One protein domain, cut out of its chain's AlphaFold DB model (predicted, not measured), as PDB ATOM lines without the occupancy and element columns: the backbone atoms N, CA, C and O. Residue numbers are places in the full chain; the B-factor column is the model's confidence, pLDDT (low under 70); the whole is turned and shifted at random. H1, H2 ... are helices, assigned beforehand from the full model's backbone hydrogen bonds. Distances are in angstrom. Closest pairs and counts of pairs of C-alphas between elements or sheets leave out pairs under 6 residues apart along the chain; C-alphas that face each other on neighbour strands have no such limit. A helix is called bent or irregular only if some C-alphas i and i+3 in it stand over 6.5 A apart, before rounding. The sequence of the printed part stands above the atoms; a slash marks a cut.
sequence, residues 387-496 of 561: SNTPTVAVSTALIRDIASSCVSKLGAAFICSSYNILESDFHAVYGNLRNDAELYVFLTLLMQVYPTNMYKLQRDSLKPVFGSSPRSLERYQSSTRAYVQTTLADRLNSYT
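This is residues 387 to 496 of the 561 residues of an uncharacterized protein of Venturia canescens (UniProt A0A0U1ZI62). Five helices pack into a compact body with H4 as its core: H1 and H2 cross H4, H5 folds back side by side with it, and H3 packs on the first part of H1. From H5 a long link wraps round the outside of this body, and residues 482 to 496 stick out from it as an arm with H6 at its tip. The printed part has 110 residues with six named helices, H1 to H6 in order along the chain, and no named strand; the class is all helix. The whole is compact by its radius of gyration of the C-alphas, 14.8 A, yet elongated in outline, spanning 47 by 30 by 25 A, and the arm makes the length.

Find C-alpha 392 at (-4.901, 9.732, -16.129); from there H1, residues 392 to 405, runs 20.0 A. Next come H2, residues 409 to 416, 10.5 A long, and H3, residues 423 to 431, 14.1 A long. H3 is irregular, with C-alphas 424 and 427 7.6 A apart. At C-alpha 436, (-15.600, -3.503, -24.143), H4 begins; it covers residues 436 to 449 and 20.1 A. H5, residues 453 to 461, is 12.3 A long. Look last for H6, residues 488 to 495, 11.1 A long, ending at C-alpha 495, (-26.324, 30.809, -13.259).

H1 and H4 are the hubs, touching three helices each. Start at H1: its residues 392 to 396 touch H3, closest at the C-alphas of Thr 396 and Val 429, 5.6 A apart, at a steep tilt of 65 degrees. H1 and H2 form a helical hairpin, with a steep tilt of 42 degrees; their closest C-alphas, of Ile 402 and Ala 412, are 6.7 A apart. H1 touches H4 with residues 399 to 403, closest at the C-alphas of Ala 403 and Glu 438, 5.5 A, at a steep tilt of 65 degrees, opposite ways. H2 touches residues 441 to 445 of H4, closest at the C-alphas of Cys 416 and Leu 445, 6.0 A. H3 and H4 are close but not clearly touching. H4 and H5 form a helical hairpin at a shallow tilt of 23 degrees, closest at the C-alphas of Tyr 440 and Arg 459, 5.6 A. H6 touches no helix. In H1, H2, H5 and H6 every O i to N i+4 pair is within hydrogen-bond range; in H3 it is 3 of 5 and in H4 8 of 10.

The C-alphas farthest apart are those of Ser 469 and Thr 496, 48.3 A. Without residues 482 to 496, which stand free, the body spans 32 by 32 by 27 A. The printed part has no cut, and the link from H5 to H6, residues 462 to 487, is long. Mean pLDDT of the printed part is 73.9; it is under 70 at residues 387 to 390, 451, 453, 470 and 477 to 496.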
ATOM      1  N   SER A 387      -6.654  18.111 -21.890       46.84
ATOM      2  CA  SER A 387      -5.715  18.716 -20.941       46.84
ATOM      3  C   SER A 387      -4.777  17.648 -20.380       46.84
ATOM      4  O   SER A 387      -5.227  16.611 -19.895       46.84
ATOM      5  N   ASN A 388      -3.466  17.881 -20.451       52.03
ATOM      6  CA  ASN A 388      -2.462  16.948 -19.941       52.03
ATOM      7  C   ASN A 388      -2.397  16.999 -18.410       52.03
ATOM      8  O   ASN A 388      -1.786  17.904 -17.841       52.03
ATOM      9  N   THR A 389      -2.996  16.014 -17.744       58.12
ATOM     10  CA  THR A 389      -2.984  15.872 -16.283       58.12
ATOM     11  C   THR A 389      -2.276  14.573 -15.856       58.12
ATOM     12  O   THR A 389      -2.385  13.538 -16.518       58.12
ATOM     13  N   PRO A 390      -1.544  14.569 -14.725       60.25
ATOM     14  CA  PRO A 390      -0.860  13.376 -14.210       60.25
ATOM     15  C   PRO A 390      -1.811  12.315 -13.610       60.25
ATOM     16  O   PRO A 390      -1.369  11.234 -13.223       60.25
ATOM     17  N   THR A 391      -3.117  12.590 -13.534       72.44
ATOM     18  CA  THR A 391      -4.151  11.748 -12.902       72.44
ATOM     19  C   THR A 391      -4.698  10.637 -13.807       72.44
ATOM     20  O   THR A 391      -5.309   9.684 -13.317       72.44
ATOM     21  N   VAL A 392      -4.398  10.677 -15.111       79.06
ATOM     22  CA  VAL A 392      -4.901   9.732 -16.129       79.06
ATOM     23  C   VAL A 392      -4.571   8.270 -15.805       79.06
ATOM     24  O   VAL A 392      -5.411   7.386 -15.993       79.06
ATOM     25  N   ALA A 393      -3.368   7.990 -15.292       80.00
ATOM     26  CA  ALA A 393      -2.944   6.627 -14.963       80.00
ATOM     27  C   ALA A 393      -3.767   6.022 -13.811       80.00
ATOM     28  O   ALA A 393      -4.124   4.844 -13.858       80.00
ATOM     29  N   VAL A 394      -4.115   6.839 -12.811       82.19
ATOM     30  CA  VAL A 394      -4.925   6.428 -11.655       82.19
ATOM     31  C   VAL A 394      -6.365   6.156 -12.097       82.19
ATOM     32  O   VAL A 394      -6.908   5.096 -11.786       82.19
ATOM     33  N   SER A 395      -6.942   7.053 -12.901       83.94
ATOM     34  CA  SER A 395      -8.294   6.927 -13.464       83.94
ATOM     35  C   SER A 395      -8.431   5.719 -14.404       83.94
ATOM     36  O   SER A 395      -9.414   4.981 -14.352       83.94
ATOM     37  N   THR A 396      -7.411   5.451 -15.225       85.44
ATOM     38  CA  THR A 396      -7.370   4.265 -16.103       85.44
ATOM     39  C   THR A 396      -7.262   2.972 -15.288       85.44
ATOM     40  O   THR A 396      -7.927   1.984 -15.600       85.44
ATOM     41  N   ALA A 397      -6.446   2.961 -14.226       83.62
ATOM     42  CA  ALA A 397      -6.321   1.811 -13.334       83.62
ATOM     43  C   ALA A 397      -7.633   1.518 -12.588       83.62
ATOM     44  O   ALA A 397      -8.030   0.360 -12.515       83.62
ATOM     45  N   LEU A 398      -8.335   2.556 -12.119       87.75
ATOM     46  CA  LEU A 398      -9.660   2.440 -11.504       87.75
ATOM     47  C   LEU A 398     -10.657   1.736 -12.437       87.75
ATOM     48  O   LEU A 398     -11.311   0.778 -12.032       87.75
ATOM     49  N   ILE A 399     -10.751   2.166 -13.701       89.12
ATOM     50  CA  ILE A 399     -11.671   1.565 -14.682       89.12
ATOM     51  C   ILE A 399     -11.364   0.084 -14.901       89.12
ATOM     52  O   ILE A 399     -12.278  -0.740 -14.917       89.12
ATOM     53  N   ARG A 400     -10.081  -0.261 -15.057       89.50
ATOM     54  CA  ARG A 400      -9.643  -1.648 -15.264       89.50
ATOM     55  C   ARG A 400      -9.937  -2.520 -14.050       89.50
ATOM     56  O   ARG A 400     -10.426  -3.638 -14.201       89.50
ATOM     57  N   ASP A 401      -9.700  -1.997 -12.854       85.75
ATOM     58  CA  ASP A 401      -9.978  -2.703 -11.611       85.75
ATOM     59  C   ASP A 401     -11.472  -2.959 -11.420       85.75
ATOM     60  O   ASP A 401     -11.850  -4.087 -11.095       85.75
ATOM     61  N   ILE A 402     -12.325  -1.965 -11.692       86.12
ATOM     62  CA  ILE A 402     -13.785  -2.128 -11.678       86.12
ATOM     63  C   ILE A 402     -14.195  -3.172 -12.720       86.12
ATOM     64  O   ILE A 402     -14.889  -4.127 -12.380       86.12
ATOM     65  N   ALA A 403     -13.724  -3.057 -13.967       88.31
ATOM     66  CA  ALA A 403     -14.046  -4.008 -15.031       88.31
ATOM     67  C   ALA A 403     -13.624  -5.452 -14.689       88.31
ATOM     68  O   ALA A 403     -14.309  -6.405 -15.066       88.31
ATOM     69  N   SER A 404     -12.529  -5.618 -13.942       86.38
ATOM     70  CA  SER A 404     -12.029  -6.921 -13.488       86.38
ATOM     71  C   SER A 404     -12.725  -7.480 -12.240       86.38
ATOM     72  O   SER A 404     -12.635  -8.683 -12.004       86.38
ATOM     73  N   SER A 405     -13.400  -6.628 -11.457       83.62
ATOM     74  CA  SER A 405     -14.037  -6.988 -10.176       83.62
ATOM     75  C   SER A 405     -15.545  -7.229 -10.284       83.62
ATOM     76  O   SER A 405     -16.167  -7.707  -9.335       83.62
ATOM     77  N   CYS A 406     -16.163  -6.874 -11.410       82.56
ATOM     78  CA  CYS A 406     -17.609  -6.970 -11.607       82.56
ATOM     79  C   CYS A 406     -17.989  -8.266 -12.316       82.56
ATOM     80  O   CYS A 406     -17.406  -8.598 -13.326       82.56
ATOM     81  N   VAL A 407     -19.054  -8.947 -11.895       78.81
ATOM     82  CA  VAL A 407     -19.541 -10.142 -12.621       78.81
ATOM     83  C   VAL A 407     -20.599  -9.782 -13.678       78.81
ATOM     84  O   VAL A 407     -20.868 -10.548 -14.600       78.81
ATOM     85  N   SER A 408     -21.221  -8.603 -13.573       83.00
ATOM     86  CA  SER A 408     -22.333  -8.197 -14.439       83.00
ATOM     87  C   SER A 408     -22.367  -6.690 -14.699       83.00
ATOM     88  O   SER A 408     -21.825  -5.893 -13.931       83.00
ATOM     89  N   LYS A 409     -23.094  -6.293 -15.756       83.38
ATOM     90  CA  LYS A 409     -23.386  -4.888 -16.106       83.38
ATOM     91  C   LYS A 409     -23.994  -4.100 -14.938       83.38
ATOM     92  O   LYS A 409     -23.693  -2.923 -14.759       83.38
ATOM     93  N   LEU A 410     -24.846  -4.763 -14.156       80.12
ATOM     94  CA  LEU A 410     -25.509  -4.201 -12.983       80.12
ATOM     95  C   LEU A 410     -24.519  -4.007 -11.825       80.12
ATOM     96  O   LEU A 410     -24.495  -2.934 -11.231       80.12
ATOM     97  N   GLY A 411     -23.641  -4.985 -11.569       78.38
ATOM     98  CA  GLY A 411     -22.567  -4.851 -10.579       78.38
ATOM     99  C   GLY A 411     -21.606  -3.703 -10.902       78.38
ATOM    100  O   GLY A 411     -21.281  -2.908 -10.023       78.38
ATOM    101  N   ALA A 412     -21.244  -3.552 -12.180       82.25
ATOM    102  CA  ALA A 412     -20.439  -2.426 -12.648       82.25
ATOM    103  C   ALA A 412     -21.122  -1.077 -12.390       82.25
ATOM    104  O   ALA A 412     -20.478  -0.166 -11.879       82.25
ATOM    105  N   ALA A 413     -22.424  -0.953 -12.666       81.38
ATOM    106  CA  ALA A 413     -23.170   0.278 -12.407       81.38
ATOM    107  C   ALA A 413     -23.238   0.632 -10.910       81.38
ATOM    108  O   ALA A 413     -23.049   1.794 -10.551       81.38
ATOM    109  N   PHE A 414     -23.449  -0.362 -10.039       79.19
ATOM    110  CA  PHE A 414     -23.434  -0.154  -8.589       79.19
ATOM    111  C   PHE A 414     -22.075   0.335  -8.095       79.19
ATOM    112  O   PHE A 414     -22.018   1.329  -7.377       79.19
ATOM    113  N   ILE A 415     -20.983  -0.304  -8.517       82.38
ATOM    114  CA  ILE A 415     -19.632   0.098  -8.111       82.38
ATOM    115  C   ILE A 415     -19.296   1.490  -8.653       82.38
ATOM    116  O   ILE A 415     -18.811   2.335  -7.904       82.38
ATOM    117  N   CYS A 416     -19.621   1.770  -9.919       84.31
ATOM    118  CA  CYS A 416     -19.356   3.070 -10.533       84.31
ATOM    119  C   CYS A 416     -20.054   4.229  -9.807       84.31
ATOM    120  O   CYS A 416     -19.544   5.336  -9.868       84.31
ATOM    121  N   SER A 417     -21.182   4.009  -9.119       78.88
ATOM    122  CA  SER A 417     -21.918   5.073  -8.407       78.88
ATOM    123  C   SER A 417     -21.134   5.760  -7.278       78.88
ATOM    124  O   SER A 417     -21.524   6.835  -6.824       78.88
ATOM    125  N   SER A 418     -20.048   5.137  -6.809       76.19
ATOM    126  CA  SER A 418     -19.221   5.635  -5.701       76.19
ATOM    127  C   SER A 418     -17.952   6.365  -6.159       76.19
ATOM    128  O   SER A 418     -17.209   6.883  -5.323       76.19
ATOM    129  N   TYR A 419     -17.692   6.402  -7.470       79.94
ATOM    130  CA  TYR A 419     -16.461   6.936  -8.049       79.94
ATOM    131  C   TYR A 419     -16.761   7.899  -9.198       79.94
ATOM    132  O   TYR A 419     -17.778   7.781  -9.877       79.94
ATOM    133  N   ASN A 420     -15.850   8.836  -9.446       78.06
ATOM    134  CA  ASN A 420     -15.941   9.783 -10.554       78.06
ATOM    135  C   ASN A 420     -14.575   9.931 -11.238       78.06
ATOM    136  O   ASN A 420     -13.540   9.663 -10.629       78.06
ATOM    137  N   ILE A 421     -14.578  10.368 -12.494       79.12
ATOM    138  CA  ILE A 421     -13.377  10.715 -13.257       79.12
ATOM    139  C   ILE A 421     -13.448  12.214 -13.559       79.12
ATOM    140  O   ILE A 421     -14.521  12.739 -13.860       79.12
ATOM    141  N   LEU A 422     -12.316  12.910 -13.469       74.94
ATOM    142  CA  LEU A 422     -12.241  14.321 -13.835       74.94
ATOM    143  C   LEU A 422     -12.450  14.488 -15.341       74.94
ATOM    144  O   LEU A 422     -11.892  13.738 -16.142       74.94
ATOM    145  N   GLU A 423     -13.224  15.497 -15.726       71.44
ATOM    146  CA  GLU A 423     -13.532  15.776 -17.131       71.44
ATOM    147  C   GLU A 423     -12.277  16.026 -17.978       71.44
ATOM    148  O   GLU A 423     -12.189  15.549 -19.111       71.44
ATOM    149  N   SER A 424     -11.271  16.673 -17.382       72.81
ATOM    150  CA  SER A 424      -9.934  16.901 -17.947       72.81
ATOM    151  C   SER A 424      -9.248  15.632 -18.465       72.81
ATOM    152  O   SER A 424      -8.401  15.697 -19.356       72.81
ATOM    153  N   ASP A 425      -9.610  14.471 -17.910       76.38
ATOM    154  CA  ASP A 425      -8.914  13.205 -18.123       76.38
ATOM    155  C   ASP A 425      -9.634  12.315 -19.150       76.38
ATOM    156  O   ASP A 425      -9.086  11.297 -19.573       76.38
ATOM    157  N   PHE A 426     -10.853  12.666 -19.578       82.56
ATOM    158  CA  PHE A 426     -11.721  11.784 -20.371       82.56
ATOM    159  C   PHE A 426     -11.099  11.338 -21.691       82.56
ATOM    160  O   PHE A 426     -11.106  10.146 -21.998       82.56
ATOM    161  N   HIS A 427     -10.535  12.274 -22.455       78.81
ATOM    162  CA  HIS A 427      -9.933  11.971 -23.751       78.81
ATOM    163  C   HIS A 427      -8.732  11.020 -23.611       78.81
ATOM    164  O   HIS A 427      -8.609  10.031 -24.336       78.81
ATOM    165  N   ALA A 428      -7.860  11.289 -22.636       76.88
ATOM    166  CA  ALA A 428      -6.649  10.508 -22.402       76.88
ATOM    167  C   ALA A 428      -6.952   9.125 -21.803       76.88
ATOM    168  O   ALA A 428      -6.321   8.135 -22.168       76.88
ATOM    169  N   VAL A 429      -7.939   9.040 -20.908       81.00
ATOM    170  CA  VAL A 429      -8.405   7.771 -20.343       81.00
ATOM    171  C   VAL A 429      -9.030   6.908 -21.432       81.00
ATOM    172  O   VAL A 429      -8.636   5.753 -21.550       81.00
ATOM    173  N   TYR A 430      -9.922   7.461 -22.264       84.62
ATOM    174  CA  TYR A 430     -10.584   6.730 -23.350       84.62
ATOM    175  C   TYR A 430      -9.584   6.086 -24.319       84.62
ATOM    176  O   TYR A 430      -9.712   4.903 -24.630       84.62
ATOM    177  N   GLY A 431      -8.542   6.822 -24.723       78.44
ATOM    178  CA  GLY A 431      -7.485   6.302 -25.598       78.44
ATOM    179  C   GLY A 431      -6.663   5.149 -24.999       78.44
ATOM    180  O   GLY A 431      -6.023   4.406 -25.739       78.44
ATOM    181  N   ASN A 432      -6.693   4.963 -23.675       81.56
ATOM    182  CA  ASN A 432      -5.956   3.909 -22.972       81.56
ATOM    183  C   ASN A 432      -6.784   2.638 -22.697       81.56
ATOM    184  O   ASN A 432      -6.228   1.648 -22.197       81.56
ATOM    185  N   LEU A 433      -8.090   2.642 -22.979       85.50
ATOM    186  CA  LEU A 433      -8.980   1.500 -22.736       85.50
ATOM    187  C   LEU A 433      -8.891   0.498 -23.886       85.50
ATOM    188  O   LEU A 433      -8.817   0.881 -25.050       85.50
ATOM    189  N   ARG A 434      -8.876  -0.798 -23.562       83.81
ATOM    190  CA  ARG A 434      -8.601  -1.862 -24.547       83.81
ATOM    191  C   ARG A 434      -9.778  -2.790 -24.816       83.81
ATOM    192  O   ARG A 434      -9.825  -3.400 -25.876       83.81
ATOM    193  N   ASN A 435     -10.707  -2.906 -23.867       86.12
ATOM    194  CA  ASN A 435     -11.772  -3.907 -23.899       86.12
ATOM    195  C   ASN A 435     -13.160  -3.274 -23.732       86.12
ATOM    196  O   ASN A 435     -13.314  -2.290 -23.007       86.12
ATOM    197  N   ASP A 436     -14.194  -3.917 -24.285       83.81
ATOM    198  CA  ASP A 436     -15.600  -3.503 -24.143       83.81
ATOM    199  C   ASP A 436     -16.044  -3.348 -22.681       83.81
ATOM    200  O   ASP A 436     -16.868  -2.491 -22.375       83.81
ATOM    201  N   ALA A 437     -15.498  -4.149 -21.760       86.50
ATOM    202  CA  ALA A 437     -15.772  -4.032 -20.324       86.50
ATOM    203  C   ALA A 437     -15.222  -2.735 -19.717       86.50
ATOM    204  O   ALA A 437     -15.905  -2.087 -18.926       86.50
ATOM    205  N   GLU A 438     -14.022  -2.325 -20.127       88.81
ATOM    206  CA  GLU A 438     -13.394  -1.074 -19.696       88.81
ATOM    207  C   GLU A 438     -14.137   0.129 -20.290       88.81
ATOM    208  O   GLU A 438     -14.464   1.073 -19.574       88.81
ATOM    209  N   LEU A 439     -14.493   0.052 -21.578       87.56
ATOM    210  CA  LEU A 439     -15.299   1.060 -22.269       87.56
ATOM    211  C   LEU A 439     -16.699   1.191 -21.655       87.56
ATOM    212  O   LEU A 439     -17.201   2.299 -21.487       87.56
ATOM    213  N   TYR A 440     -17.318   0.076 -21.259       90.81
ATOM    214  CA  TYR A 440     -18.618   0.079 -20.594       90.81
ATOM    215  C   TYR A 440     -18.555   0.774 -19.229       90.81
ATOM    216  O   TYR A 440     -19.430   1.581 -18.911       90.81
ATOM    217  N   VAL A 441     -17.523   0.491 -18.427       90.38
ATOM    218  CA  VAL A 441     -17.292   1.150 -17.129       90.38
ATOM    219  C   VAL A 441     -17.026   2.643 -17.324       90.38
ATOM    220  O   VAL A 441     -17.658   3.462 -16.660       90.38
ATOM    221  N   PHE A 442     -16.178   3.007 -18.285       91.44
ATOM    222  CA  PHE A 442     -15.888   4.401 -18.614       91.44
ATOM    223  C   PHE A 442     -17.138   5.175 -19.040       91.44
ATOM    224  O   PHE A 442     -17.430   6.218 -18.464       91.44
ATOM    225  N   LEU A 443     -17.929   4.644 -19.978       88.56
ATOM    226  CA  LEU A 443     -19.180   5.276 -20.403       88.56
ATOM    227  C   LEU A 443     -20.203   5.339 -19.266       88.56
ATOM    228  O   LEU A 443     -20.971   6.292 -19.184       88.56
ATOM    229  N   THR A 444     -20.207   4.361 -18.357       88.38
ATOM    230  CA  THR A 444     -21.074   4.387 -17.171       88.38
ATOM    231  C   THR A 444     -20.672   5.494 -16.200       88.38
ATOM    232  O   THR A 444     -21.558   6.147 -15.662       88.38
ATOM    233  N   LEU A 445     -19.375   5.741 -15.999       86.56
ATOM    234  CA  LEU A 445     -18.868   6.858 -15.192       86.56
ATOM    235  C   LEU A 445     -19.140   8.202 -15.876       86.56
ATOM    236  O   LEU A 445     -19.659   9.123 -15.253       86.56
ATOM    237  N   LEU A 446     -18.901   8.288 -17.185       85.31
ATOM    238  CA  LEU A 446     -19.133   9.498 -17.968       85.31
ATOM    239  C   LEU A 446     -20.618   9.886 -17.983       85.31
ATOM    240  O   LEU A 446     -20.950  11.052 -17.800       85.31
ATOM    241  N   MET A 447     -21.527   8.911 -18.089       82.25
ATOM    242  CA  MET A 447     -22.975   9.139 -18.013       82.25
ATOM    243  C   MET A 447     -23.464   9.663 -16.655       82.25
ATOM    244  O   MET A 447     -24.561  10.220 -16.592       82.25
ATOM    245  N   GLN A 448     -22.696   9.495 -15.571       75.44
ATOM    246  CA  GLN A 448     -23.046  10.077 -14.268       75.44
ATOM    247  C   GLN A 448     -22.853  11.596 -14.246       75.44
ATOM    248  O   GLN A 448     -23.585  12.296 -13.537       75.44
ATOM    249  N   VAL A 449     -21.895  12.087 -15.039       71.69
ATOM    250  CA  VAL A 449     -21.596  13.511 -15.229       71.69
ATOM    251  C   VAL A 449     -22.437  14.079 -16.378       71.69
ATOM    252  O   VAL A 449     -23.119  15.088 -16.205       71.69
ATOM    253  N   TYR A 450     -22.474  13.372 -17.510       76.06
ATOM    254  CA  TYR A 450     -23.121  13.771 -18.759       76.06
ATOM    255  C   TYR A 450     -24.184  12.756 -19.203       76.06
ATOM    256  O   TYR A 450     -23.894  11.861 -20.002       76.06
ATOM    257  N   PRO A 451     -25.442  12.884 -18.745       69.69
ATOM    258  CA  PRO A 451     -26.518  11.956 -19.086       69.69
ATOM    259  C   PRO A 451     -27.067  12.213 -20.502       69.69
ATOM    260  O   PRO A 451     -28.249  12.500 -20.687       69.69
ATOM    261  N   THR A 452     -26.215  12.128 -21.525       70.00
ATOM    262  CA  THR A 452     -26.621  12.300 -22.924       70.00
ATOM    263  C   THR A 452     -27.036  10.968 -23.549       70.00
ATOM    264  O   THR A 452     -26.492   9.896 -23.258       70.00
ATOM    265  N   ASN A 453     -28.002  11.029 -24.469       67.62
ATOM    266  CA  ASN A 453     -28.478   9.842 -25.187       67.62
ATOM    267  C   ASN A 453     -27.391   9.197 -26.061       67.62
ATOM    268  O   ASN A 453     -27.455   7.999 -26.318       67.62
ATOM    269  N   MET A 454     -26.382   9.957 -26.496       70.19
ATOM    270  CA  MET A 454     -25.272   9.441 -27.301       70.19
ATOM    271  C   MET A 454     -24.443   8.405 -26.526       70.19
ATOM    272  O   MET A 454     -24.276   7.284 -27.010       70.19
ATOM    273  N   TYR A 455     -24.000   8.739 -25.308       77.88
ATOM    274  CA  TYR A 455     -23.218   7.825 -24.468       77.88
ATOM    275  C   TYR A 455     -24.040   6.615 -24.024       77.88
ATOM    276  O   TYR A 455     -23.522   5.500 -23.984       77.88
ATOM    277  N   LYS A 456     -25.341   6.811 -23.767       77.44
ATOM    278  CA  LYS A 456     -26.271   5.721 -23.449       77.44
ATOM    279  C   LYS A 456     -26.355   4.697 -24.579       77.44
ATOM    280  O   LYS A 456     -26.166   3.511 -24.335       77.44
ATOM    281  N   LEU A 457     -26.590   5.153 -25.810       75.88
ATOM    282  CA  LEU A 457     -26.700   4.277 -26.980       75.88
ATOM    283  C   LEU A 457     -25.397   3.510 -27.241       75.88
ATOM    284  O   LEU A 457     -25.435   2.316 -27.525       75.88
ATOM    285  N   GLN A 458     -24.249   4.173 -27.098       77.81
ATOM    286  CA  GLN A 458     -22.945   3.528 -27.256       77.81
ATOM    287  C   GLN A 458     -22.689   2.499 -26.159       77.81
ATOM    288  O   GLN A 458     -22.359   1.358 -26.466       77.81
ATOM    289  N   ARG A 459     -22.935   2.843 -24.892       85.56
ATOM    290  CA  ARG A 459     -22.799   1.915 -23.765       85.56
ATOM    291  C   ARG A 459     -23.690   0.683 -23.931       85.56
ATOM    292  O   ARG A 459     -23.249  -0.436 -23.674       85.56
ATOM    293  N   ASP A 460     -24.933   0.884 -24.358       82.88
ATOM    294  CA  ASP A 460     -25.910  -0.192 -24.517       82.88
ATOM    295  C   ASP A 460     -25.561  -1.108 -25.712       82.88
ATOM    296  O   ASP A 460     -25.872  -2.299 -25.676       82.88
ATOM    297  N   SER A 461     -24.839  -0.591 -26.719       82.38
ATOM    298  CA  SER A 461     -24.325  -1.376 -27.853       82.38
ATOM    299  C   SER A 461     -23.146  -2.298 -27.502       82.38
ATOM    300  O   SER A 461     -22.917  -3.286 -28.200       82.38
ATOM    301  N   LEU A 462     -22.429  -2.022 -26.403       83.94
ATOM    302  CA  LEU A 462     -21.283  -2.821 -25.971       83.94
ATOM    303  C   LEU A 462     -21.713  -4.180 -25.397       83.94
ATOM    304  O   LEU A 462     -22.701  -4.308 -24.652       83.94
ATOM    305  N   LYS A 463     -20.896  -5.203 -25.673       86.19
ATOM    306  CA  LYS A 463     -21.052  -6.568 -25.146       86.19
ATOM    307  C   LYS A 463     -19.899  -6.896 -24.181       86.19
ATOM    308  O   LYS A 463     -19.074  -7.754 -24.484       86.19
ATOM    309  N   PRO A 464     -19.823  -6.222 -23.014       86.06
ATOM    310  CA  PRO A 464     -18.712  -6.373 -22.086       86.06
ATOM    311  C   PRO A 464     -18.661  -7.781 -21.489       86.06
ATOM    312  O   PRO A 464     -19.658  -8.281 -20.963       86.06
ATOM    313  N   VAL A 465     -17.474  -8.383 -21.521       87.06
ATOM    314  CA  VAL A 465     -17.137  -9.586 -20.753       87.06
ATOM    315  C   VAL A 465     -16.336  -9.133 -19.539       87.06
ATOM    316  O   VAL A 465     -15.209  -8.664 -19.686       87.06
ATOM    317  N   PHE A 466     -16.936  -9.205 -18.353       85.75
ATOM    318  CA  PHE A 466     -16.290  -8.751 -17.123       85.75
ATOM    319  C   PHE A 466     -15.474  -9.858 -16.441       85.75
ATOM    320  O   PHE A 466     -15.724 -11.048 -16.648       85.75
ATOM    321  N   GLY A 467     -14.489  -9.456 -15.634       77.31
ATOM    322  CA  GLY A 467     -13.650 -10.369 -14.854       77.31
ATOM    323  C   GLY A 467     -14.251 -10.725 -13.490       77.31
ATOM    324  O   GLY A 467     -15.109 -10.028 -12.970       77.31
ATOM    325  N   SER A 468     -13.774 -11.805 -12.873       70.44
ATOM    326  CA  SER A 468     -14.200 -12.250 -11.536       70.44
ATOM    327  C   SER A 468     -13.117 -12.085 -10.463       70.44
ATOM    328  O   SER A 468     -13.206 -12.689  -9.394       70.44
ATOM    329  N   SER A 469     -12.074 -11.295 -10.731       73.69
ATOM    330  CA  SER A 469     -10.954 -11.120  -9.803       73.69
ATOM    331  C   SER A 469     -11.272 -10.028  -8.776       73.69
ATOM    332  O   SER A 469     -11.378  -8.868  -9.171       73.69
ATOM    333  N   PRO A 470     -11.382 -10.335  -7.471       69.00
ATOM    334  CA  PRO A 470     -11.637  -9.314  -6.462       69.00
ATOM    335  C   PRO A 470     -10.408  -8.403  -6.321       69.00
ATOM    336  O   PRO A 470      -9.382  -8.808  -5.771       69.00
ATOM    337  N   ARG A 471     -10.486  -7.172  -6.836       74.88
ATOM    338  CA  ARG A 471      -9.482  -6.122  -6.602       74.88
ATOM    339  C   ARG A 471      -9.967  -5.197  -5.488       74.88
ATOM    340  O   ARG A 471     -11.136  -4.823  -5.458       74.88
ATOM    341  N   SER A 472      -9.071  -4.809  -4.577       73.81
ATOM    342  CA  SER A 472      -9.399  -3.783  -3.581       73.81
ATOM    343  C   SER A 472      -9.491  -2.412  -4.256       73.81
ATOM    344  O   SER A 472      -8.521  -1.946  -4.857       73.81
ATOM    345  N   LEU A 473     -10.663  -1.781  -4.149       77.62
ATOM    346  CA  LEU A 473     -10.959  -0.455  -4.699       77.62
ATOM    347  C   LEU A 473     -10.753   0.678  -3.676       77.62
ATOM    348  O   LEU A 473     -10.852   1.847  -4.031       77.62
ATOM    349  N   GLU A 474     -10.401   0.353  -2.429       73.44
ATOM    350  CA  GLU A 474     -10.208   1.316  -1.325       73.44
ATOM    351  C   GLU A 474      -9.061   2.310  -1.576       73.44
ATOM    352  O   GLU A 474      -8.973   3.354  -0.938       73.44
ATOM    353  N   ARG A 475      -8.183   1.994  -2.533       76.44
ATOM    354  CA  ARG A 475      -7.064   2.841  -2.964       76.44
ATOM    355  C   ARG A 475      -7.472   4.040  -3.824       76.44
ATOM    356  O   ARG A 475      -6.621   4.869  -4.136       76.44
ATOM    357  N   TYR A 476      -8.732   4.114  -4.245       78.81
ATOM    358  CA  TYR A 476      -9.249   5.180  -5.096       78.81
ATOM    359  C   TYR A 476     -10.113   6.145  -4.289       78.81
ATOM    360  O   TYR A 476     -10.866   5.733  -3.410       78.81
ATOM    361  N   GLN A 477     -10.019   7.439  -4.598       67.69
ATOM    362  CA  GLN A 477     -10.801   8.460  -3.910       67.69
ATOM    363  C   GLN A 477     -12.291   8.267  -4.221       67.69
ATOM    364  O   GLN A 477     -12.732   8.469  -5.354       67.69
ATOM    365  N   SER A 478     -13.065   7.861  -3.214       65.31
ATOM    366  CA  SER A 478     -14.517   7.802  -3.318       65.31
ATOM    367  C   SER A 478     -15.085   9.216  -3.232       65.31
ATOM    368  O   SER A 478     -14.729  10.016  -2.366       65.31
ATOM    369  N   SER A 479     -15.966   9.543  -4.170       59.72
ATOM    370  CA  SER A 479     -16.715  10.792  -4.165       59.72
ATOM    371  C   SER A 479     -18.165  10.416  -4.390       59.72
ATOM    372  O   SER A 479     -18.615  10.216  -5.516       59.72
ATOM    373  N   THR A 480     -18.897  10.247  -3.293       52.38
ATOM    374  CA  THR A 480     -20.348  10.141  -3.369       52.38
ATOM    375  C   THR A 480     -20.870  11.505  -3.796       52.38
ATOM    376  O   THR A 480     -20.627  12.522  -3.143       52.38
ATOM    377  N   ARG A 481     -21.567  11.554  -4.934       45.31
ATOM    378  CA  ARG A 481     -22.253  12.771  -5.370       45.31
ATOM    379  C   ARG A 481     -23.127  13.254  -4.213       45.31
ATOM    380  O   ARG A 481     -23.957  12.487  -3.723       45.31
ATOM    381  N   ALA A 482     -22.974  14.511  -3.797       43.16
ATOM    382  CA  ALA A 482     -23.950  15.121  -2.908       43.16
ATOM    383  C   ALA A 482     -25.309  15.029  -3.610       43.16
ATOM    384  O   ALA A 482     -25.499  15.582  -4.699       43.16
ATOM    385  N   TYR A 483     -26.229  14.258  -3.038       36.47
ATOM    386  CA  TYR A 483     -27.596  14.181  -3.522       36.47
ATOM    387  C   TYR A 483     -28.252  15.530  -3.219       36.47
ATOM    388  O   TYR A 483     -28.781  15.747  -2.134       36.47
ATOM    389  N   VAL A 484     -28.141  16.478  -4.146       42.03
ATOM    390  CA  VAL A 484     -28.800  17.777  -4.020       42.03
ATOM    391  C   VAL A 484     -30.166  17.648  -4.688       42.03
ATOM    392  O   VAL A 484     -30.256  17.586  -5.915       42.03
ATOM    393  N   GLN A 485     -31.225  17.556  -3.876       38.62
ATOM    394  CA  GLN A 485     -32.623  17.657  -4.313       38.62
ATOM    395  C   GLN A 485     -32.914  19.090  -4.788       38.62
ATOM    396  O   GLN A 485     -33.573  19.864  -4.106       38.62
ATOM    397  N   THR A 486     -32.401  19.475  -5.951       44.41
ATOM    398  CA  THR A 486     -32.738  20.760  -6.583       44.41
ATOM    399  C   THR A 486     -33.124  20.517  -8.025       44.41
ATOM    400  O   THR A 486     -32.475  19.726  -8.717       44.41
ATOM    401  N   THR A 487     -34.181  21.184  -8.477       49.38
ATOM    402  CA  THR A 487     -34.670  21.027  -9.844       49.38
ATOM    403  C   THR A 487     -33.707  21.683 -10.840       49.38
ATOM    404  O   THR A 487     -32.878  22.522 -10.480       49.38
ATOM    405  N   LEU A 488     -33.786  21.292 -12.117       42.78
ATOM    406  CA  LEU A 488     -32.963  21.885 -13.182       42.78
ATOM    407  C   LEU A 488     -33.186  23.408 -13.284       42.78
ATOM    408  O   LEU A 488     -32.244  24.146 -13.560       42.78
ATOM    409  N   ALA A 489     -34.413  23.860 -13.006       50.41
ATOM    410  CA  ALA A 489     -34.799  25.267 -13.002       50.41
ATOM    411  C   ALA A 489     -34.078  26.063 -11.903       50.41
ATOM    412  O   ALA A 489     -33.544  27.133 -12.178       50.41
ATOM    413  N   ASP A 490     -33.967  25.506 -10.693       46.59
ATOM    414  CA  ASP A 490     -33.284  26.169  -9.572       46.59
ATOM    415  C   ASP A 490     -31.784  26.340  -9.838       46.59
ATOM    416  O   ASP A 490     -31.185  27.351  -9.478       46.59
ATOM    417  N   ARG A 491     -31.174  25.369 -10.532       48.75
ATOM    418  CA  ARG A 491     -29.783  25.476 -10.986       48.75
ATOM    419  C   ARG A 491     -29.622  26.541 -12.064       48.75
ATOM    420  O   ARG A 491     -28.709  27.348 -11.954       48.75
ATOM    421  N   LEU A 492     -30.497  26.571 -13.068       49.88
ATOM    422  CA  LEU A 492     -30.469  27.591 -14.122       49.88
ATOM    423  C   LEU A 492     -30.580  29.007 -13.547       49.88
ATOM    424  O   LEU A 492     -29.779  29.860 -13.913       49.88
ATOM    425  N   ASN A 493     -31.457  29.210 -12.565       49.41
ATOM    426  CA  ASN A 493     -31.634  30.503 -11.901       49.41
ATOM    427  C   ASN A 493     -30.392  30.964 -11.120       49.41
ATOM    428  O   ASN A 493     -30.168  32.162 -10.983       49.41
ATOM    429  N   SER A 494     -29.563  30.037 -10.628       47.69
ATOM    430  CA  SER A 494     -28.298  30.377  -9.958       47.69
ATOM    431  C   SER A 494     -27.156  30.752 -10.914       47.69
ATOM    432  O   SER A 494     -26.155  31.303 -10.464       47.69
ATOM    433  N   TYR A 495     -27.302  30.470 -12.216       43.19
ATOM    434  CA  TYR A 495     -26.324  30.809 -13.259       43.19
ATOM    435  C   TYR A 495     -26.748  31.992 -14.139       43.19
ATOM    436  O   TYR A 495     -25.959  32.444 -14.967       43.19
ATOM    437  N   THR A 496     -27.974  32.492 -13.995       40.56
ATOM    438  CA  THR A 496     -28.471  33.632 -14.769       40.56
ATOM    439  C   THR A 496     -28.377  34.910 -13.945       40.56
ATOM    440  O   THR A 496     -29.190  35.130 -13.049       40.56
TER     441      THR A 496